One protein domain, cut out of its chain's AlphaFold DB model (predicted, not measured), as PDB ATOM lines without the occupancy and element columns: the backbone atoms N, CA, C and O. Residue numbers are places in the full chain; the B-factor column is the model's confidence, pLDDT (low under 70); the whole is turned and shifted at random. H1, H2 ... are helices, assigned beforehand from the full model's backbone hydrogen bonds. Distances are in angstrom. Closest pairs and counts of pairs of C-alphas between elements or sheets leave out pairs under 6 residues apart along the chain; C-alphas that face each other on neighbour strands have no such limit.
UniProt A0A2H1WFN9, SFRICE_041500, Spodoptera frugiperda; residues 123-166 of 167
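What this domain is: This is residues 123 to 166 of the 167 residues of the protein "SFRICE_041500" of Spodoptera frugiperda (UniProt A0A2H1WFN9). The printed part has the shape of a hook: one long helix, H1, makes the long axis, and beyond residue 143 the backbone turns at the short helix H2 and folds back, with H3 meeting the later half of H1 and pointing away from it. The contact between H1 and H3 is the one place where two helices touch, and the first residues of H1, 123 to 130, stick out free. You are reading 44 residues with three named helices, in the order H1, H2, H3, and no named strand; the class is all helix. The whole is only just loose, close to compact, with a radius of gyration of the C-alphas of 11.5 A, and its C-alphas span 35 by 23 by 9 A, only just a flat outline.

Where its parts are: Find C-alpha 123 at (-39.918, 18.956, 21.243); there H1, residues 123 to 143, begins. From there it runs 30.1 A to C-alpha 143 at (-15.426, 2.030, 25.593). After a tight link of 4 residues, look for H2 at residues 148 to 153, which measures 9.5 A from first to last C-alpha. A tight link of 3 residues then leads to H3, residues 157 to 164, which runs 10.4 A and ends at C-alpha 164, at (-36.550, -0.300, 28.882).

How they stand to each other: Start at H1, the longest helix, and look at residues 134 to 141, for with these alone it touches H3. The closest C-alphas of the two are those of Asp 138 and Ala 157, 4.7 A apart. The lines of H1 and H3 stand at a steep tilt of 66 degrees, and the two run opposite ways. H2 touches no helix: it is only just apart from H1, with 8.3 A between their closest C-alphas, and it is apart from H3. In the backbones of H1 and H3 you will find every O i to N i+4 pair within hydrogen-bond range; in H2, 0 of 2 such pairs are within range, beside 2 of 3 O i to N i+3 pairs.

The domain as a whole: The two C-alphas farthest apart are those of Ser 123 and Ile 149, at 35.0 A, while the C-alphas of the first and last printed residues, Ser 123 and Lys 166, are 19.8 A apart. Two stretches stand free: residues 123 to 130, which belong to H1, and residues 143 to 149. The printed part runs from 123 to 166 without a cut, and neither of its two links is long. In the B-factor column the mean pLDDT of the printed part is 87.1, and no printed residue of this predicted model is under 70; H3 has a mean of 81, H1 of 91.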
ATOM      1  N   SER A 123     -40.025  20.408  21.416       84.12
ATOM      2  CA  SER A 123     -39.918  18.956  21.243       84.12
ATOM      3  C   SER A 123     -38.766  18.554  20.322       84.12
ATOM      4  O   SER A 123     -38.102  17.558  20.603       84.12
ATOM      5  N   PHE A 124     -38.485  19.338  19.276       87.31
ATOM      6  CA  PHE A 124     -37.361  19.106  18.373       87.31
ATOM      7  C   PHE A 124     -36.026  19.273  19.106       87.31
ATOM      8  O   PHE A 124     -35.195  18.369  19.071       87.31
ATOM      9  N   VAL A 125     -35.851  20.373  19.847       91.69
ATOM     10  CA  VAL A 125     -34.629  20.620  20.639       91.69
ATOM     11  C   VAL A 125     -34.441  19.545  21.709       91.69
ATOM     12  O   VAL A 125     -33.360  18.976  21.831       91.69
ATOM     13  N   LYS A 126     -35.507  19.203  22.446       93.00
ATOM     14  CA  LYS A 126     -35.486  18.109  23.431       93.00
ATOM     15  C   LYS A 126     -35.110  16.773  22.788       93.00
ATOM     16  O   LYS A 126     -34.350  16.008  23.375       93.00
ATOM     17  N   GLY A 127     -35.633  16.498  21.595       91.88
ATOM     18  CA  GLY A 127     -35.281  15.323  20.806       91.88
ATOM     19  C   GLY A 127     -33.798  15.302  20.446       91.88
ATOM     20  O   GLY A 127     -33.146  14.288  20.669       91.88
ATOM     21  N   ARG A 128     -33.254  16.433  19.977       94.19
ATOM     22  CA  ARG A 128     -31.832  16.586  19.636       94.19
ATOM     23  C   ARG A 128     -30.926  16.307  20.832       94.19
ATOM     24  O   ARG A 128     -30.115  15.395  20.761       94.19
ATOM     25  N   ILE A 129     -31.162  16.998  21.949       95.06
ATOM     26  CA  ILE A 129     -30.404  16.805  23.195       95.06
ATOM     27  C   ILE A 129     -30.445  15.336  23.618       95.06
ATOM     28  O   ILE A 129     -29.421  14.754  23.944       95.06
ATOM     29  N   ARG A 130     -31.624  14.706  23.572       91.06
ATOM     30  CA  ARG A 130     -31.773  13.294  23.937       91.06
ATOM     31  C   ARG A 130     -30.973  12.363  23.027       91.06
ATOM     32  O   ARG A 130     -30.403  11.402  23.534       91.06
ATOM     33  N   MET A 131     -30.949  12.612  21.717       91.00
ATOM     34  CA  MET A 131     -30.133  11.823  20.787       91.00
ATOM     35  C   MET A 131     -28.647  11.971  21.100       91.00
ATOM     36  O   MET A 131     -27.957  10.959  21.202       91.00
ATOM     37  N   ASP A 132     -28.181  13.199  21.324       94.69
ATOM     38  CA  ASP A 132     -26.780  13.477  21.641       94.69
ATOM     39  C   ASP A 132     -26.379  12.802  22.965       94.69
ATOM     40  O   ASP A 132     -25.355  12.123  23.031       94.69
ATOM     41  N   THR A 133     -27.237  12.870  23.993       93.94
ATOM     42  CA  THR A 133     -27.030  12.164  25.266       93.94
ATOM     43  C   THR A 133     -26.930  10.652  25.074       93.94
ATOM     44  O   THR A 133     -26.041  10.032  25.649       93.94
ATOM     45  N   ILE A 134     -27.823  10.038  24.285       91.00
ATOM     46  CA  ILE A 134     -27.790   8.589  24.027       91.00
ATOM     47  C   ILE A 134     -26.521   8.206  23.263       91.00
ATOM     48  O   ILE A 134     -25.920   7.186  23.583       91.00
ATOM     49  N   SER A 135     -26.106   9.011  22.285       91.75
ATOM     50  CA  SER A 135     -24.885   8.773  21.512       91.75
ATOM     51  C   SER A 135     -23.642   8.807  22.401       91.75
ATOM     52  O   SER A 135     -22.813   7.902  22.342       91.75
ATOM     53  N   GLU A 136     -23.533   9.818  23.262       93.44
ATOM     54  CA  GLU A 136     -22.433   9.944  24.221       93.44
ATOM     55  C   GLU A 136     -22.427   8.780  25.225       93.44
ATOM     56  O   GLU A 136     -21.386   8.190  25.513       93.44
ATOM     57  N   TRP A 137     -23.603   8.403  25.734       91.19
ATOM     58  CA  TRP A 137     -23.746   7.243  26.612       91.19
ATOM     59  C   TRP A 137     -23.354   5.941  25.922       91.19
ATOM     60  O   TRP A 137     -22.690   5.112  26.536       91.19
ATOM     61  N   ASP A 138     -23.737   5.757  24.662       91.75
ATOM     62  CA  ASP A 138     -23.384   4.571  23.889       91.75
ATOM     63  C   ASP A 138     -21.873   4.472  23.662       91.75
ATOM     64  O   ASP A 138     -21.298   3.396  23.835       91.75
ATOM     65  N   ALA A 139     -21.215   5.595  23.361       90.81
ATOM     66  CA  ALA A 139     -19.764   5.658  23.232       90.81
ATOM     67  C   ALA A 139     -19.067   5.231  24.533       90.81
ATOM     68  O   ALA A 139     -18.241   4.317  24.511       90.81
ATOM     69  N   ARG A 140     -19.462   5.813  25.675       90.62
ATOM     70  CA  ARG A 140     -18.908   5.467  26.999       90.62
ATOM     71  C   ARG A 140     -19.187   4.023  27.395       90.62
ATOM     72  O   ARG A 140     -18.321   3.352  27.949       90.62
ATOM     73  N   TYR A 141     -20.399   3.545  27.125       89.88
ATOM     74  CA  TYR A 141     -20.803   2.180  27.431       89.88
ATOM     75  C   TYR A 141     -19.958   1.172  26.653       89.88
ATOM     76  O   TYR A 141     -19.498   0.181  27.217       89.88
ATOM     77  N   LYS A 142     -19.692   1.444  25.373       87.06
ATOM     78  CA  LYS A 142     -18.838   0.596  24.539       87.06
ATOM     79  C   LYS A 142     -17.377   0.649  24.972       87.06
ATOM     80  O   LYS A 142     -16.769  -0.412  25.076       87.06
ATOM     81  N   SER A 143     -16.843   1.836  25.264       89.31
ATOM     82  CA  SER A 143     -15.426   2.030  25.593       89.31
ATOM     83  C   SER A 143     -15.040   1.663  27.028       89.31
ATOM     84  O   SER A 143     -13.858   1.500  27.297       89.31
ATOM     85  N   GLY A 144     -15.987   1.595  27.968       86.88
ATOM     86  CA  GLY A 144     -15.684   1.289  29.368       86.88
ATOM     87  C   GLY A 144     -15.428  -0.200  29.612       86.88
ATOM     88  O   GLY A 144     -16.132  -1.039  29.064       86.88
ATOM     89  N   ASP A 145     -14.499  -0.546  30.500       86.06
ATOM     90  CA  ASP A 145     -14.157  -1.950  30.809       86.06
ATOM     91  C   ASP A 145     -15.165  -2.650  31.743       86.06
ATOM     92  O   ASP A 145     -15.064  -3.839  32.041       86.06
ATOM     93  N   THR A 146     -16.157  -1.908  32.229       85.19
ATOM     94  CA  THR A 146     -17.182  -2.382  33.165       85.19
ATOM     95  C   THR A 146     -18.414  -2.932  32.432       85.19
ATOM     96  O   THR A 146     -18.656  -2.634  31.263       85.19
ATOM     97  N   ALA A 147     -19.237  -3.713  33.142       82.12
ATOM     98  CA  ALA A 147     -20.513  -4.256  32.656       82.12
ATOM     99  C   ALA A 147     -20.423  -5.315  31.530       82.12
ATOM    100  O   ALA A 147     -21.359  -5.454  30.744       82.12
ATOM    101  N   SER A 148     -19.350  -6.115  31.482       85.62
ATOM    102  CA  SER A 148     -19.129  -7.158  30.461       85.62
ATOM    103  C   SER A 148     -20.293  -8.141  30.310       85.62
ATOM    104  O   SER A 148     -20.671  -8.462  29.189       85.62
ATOM    105  N   ILE A 149     -20.913  -8.572  31.417       86.88
ATOM    106  CA  ILE A 149     -22.090  -9.461  31.379       86.88
ATOM    107  C   ILE A 149     -23.300  -8.734  30.780       86.88
ATOM    108  O   ILE A 149     -23.970  -9.263  29.899       86.88
ATOM    109  N   THR A 150     -23.568  -7.497  31.203       86.25
ATOM    110  CA  THR A 150     -24.690  -6.696  30.691       86.25
ATOM    111  C   THR A 150     -24.560  -6.426  29.191       86.25
ATOM    112  O   THR A 150     -25.567  -6.457  28.486       86.25
ATOM    113  N   LYS A 151     -23.333  -6.230  28.689       87.31
ATOM    114  CA  LYS A 151     -23.047  -5.999  27.262       87.31
ATOM    115  C   LYS A 151     -23.421  -7.178  26.363       87.31
ATOM    116  O   LYS A 151     -23.697  -6.961  25.188       87.31
ATOM    117  N   ILE A 152     -23.470  -8.400  26.901       87.19
ATOM    118  CA  ILE A 152     -23.922  -9.589  26.160       87.19
ATOM    119  C   ILE A 152     -25.405  -9.451  25.797       87.19
ATOM    120  O   ILE A 152     -25.803  -9.749  24.674       87.19
ATOM    121  N   PHE A 153     -26.218  -8.966  26.736       86.44
ATOM    122  CA  PHE A 153     -27.660  -8.804  26.547       86.44
ATOM    123  C   PHE A 153     -28.017  -7.474  25.874       86.44
ATOM    124  O   PHE A 153     -28.972  -7.398  25.103       86.44
ATOM    125  N   PHE A 154     -27.241  -6.425  26.147       87.94
ATOM    126  CA  PHE A 154     -27.476  -5.072  25.657       87.94
ATOM    127  C   PHE A 154     -26.192  -4.484  25.060       87.94
ATOM    128  O   PHE A 154     -25.504  -3.721  25.727       87.94
ATOM    129  N   PRO A 155     -25.855  -4.798  23.798       85.56
ATOM    130  CA  PRO A 155     -24.566  -4.425  23.207       85.56
ATOM    131  C   PRO A 155     -24.405  -2.920  22.940       85.56
ATOM    132  O   PRO A 155     -23.290  -2.437  22.745       85.56
ATOM    133  N   CYS A 156     -25.501  -2.161  22.917       85.94
ATOM    134  CA  CYS A 156     -25.469  -0.711  22.785       85.94
ATOM    135  C   CYS A 156     -26.515  -0.060  23.703       85.94
ATOM    136  O   CYS A 156     -27.631  -0.566  23.874       85.94
ATOM    137  N   ALA A 157     -26.158   1.084  24.287       83.75
ATOM    138  CA  ALA A 157     -27.004   1.826  25.220       83.75
ATOM    139  C   ALA A 157     -28.289   2.322  24.537       83.75
ATOM    140  O   ALA A 157     -29.354   2.359  25.153       83.75
ATOM    141  N   ALA A 158     -28.214   2.635  23.239       80.62
ATOM    142  CA  ALA A 158     -29.363   3.058  22.444       80.62
ATOM    143  C   ALA A 158     -30.444   1.965  22.328       80.62
ATOM    144  O   ALA A 158     -31.632   2.250  22.517       80.62
ATOM    145  N   ALA A 159     -30.052   0.712  22.064       80.62
ATOM    146  CA  ALA A 159     -30.990  -0.409  21.979       80.62
ATOM    147  C   ALA A 159     -31.586  -0.736  23.351       80.62
ATOM    148  O   ALA A 159     -32.806  -0.867  23.465       80.62
ATOM    149  N   ALA A 160     -30.747  -0.770  24.395       82.88
ATOM    150  CA  ALA A 160     -31.178  -1.000  25.774       82.88
ATOM    151  C   ALA A 160     -32.249   0.007  26.205       82.88
ATOM    152  O   ALA A 160     -33.318  -0.361  26.690       82.88
ATOM    153  N   TYR A 161     -31.994   1.286  25.939       80.25
ATOM    154  CA  TYR A 161     -32.911   2.370  26.251       80.25
ATOM    155  C   TYR A 161     -34.270   2.225  25.554       80.25
ATOM    156  O   TYR A 161     -35.316   2.492  26.151       80.25
ATOM    157  N   SER A 162     -34.273   1.782  24.294       77.44
ATOM    158  CA  SER A 162     -35.509   1.552  23.541       77.44
ATOM    159  C   SER A 162     -36.361   0.423  24.129       77.44
ATOM    160  O   SER A 162     -37.587   0.520  24.102       77.44
ATOM    161  N   THR A 163     -35.718  -0.610  24.682       81.88
ATOM    162  CA  THR A 163     -36.369  -1.759  25.316       81.88
ATOM    163  C   THR A 163     -36.927  -1.382  26.683       81.88
ATOM    164  O   THR A 163     -38.106  -1.604  26.930       81.88
ATOM    165  N   VAL A 164     -36.129  -0.725  27.533       78.56
ATOM    166  CA  VAL A 164     -36.550  -0.300  28.882       78.56
ATOM    167  C   VAL A 164     -37.724   0.674  28.831       78.56
ATOM    168  O   VAL A 164     -38.614   0.604  29.663       78.56
ATOM    169  N   ARG A 165     -37.776   1.562  27.832       76.12
ATOM    170  CA  ARG A 165     -38.887   2.514  27.677       76.12
ATOM    171  C   ARG A 165     -40.240   1.848  27.369       76.12
ATOM    172  O   ARG A 165     -41.269   2.503  27.505       76.12
ATOM    173  N   LYS A 166     -40.235   0.623  26.838       77.19
ATOM    174  CA  LYS A 166     -41.449  -0.095  26.414       77.19
ATOM    175  C   LYS A 166     -42.033  -0.993  27.508       77.19
ATOM    176  O   LYS A 166     -43.120  -1.522  27.295       77.19
TER     177      LYS A 166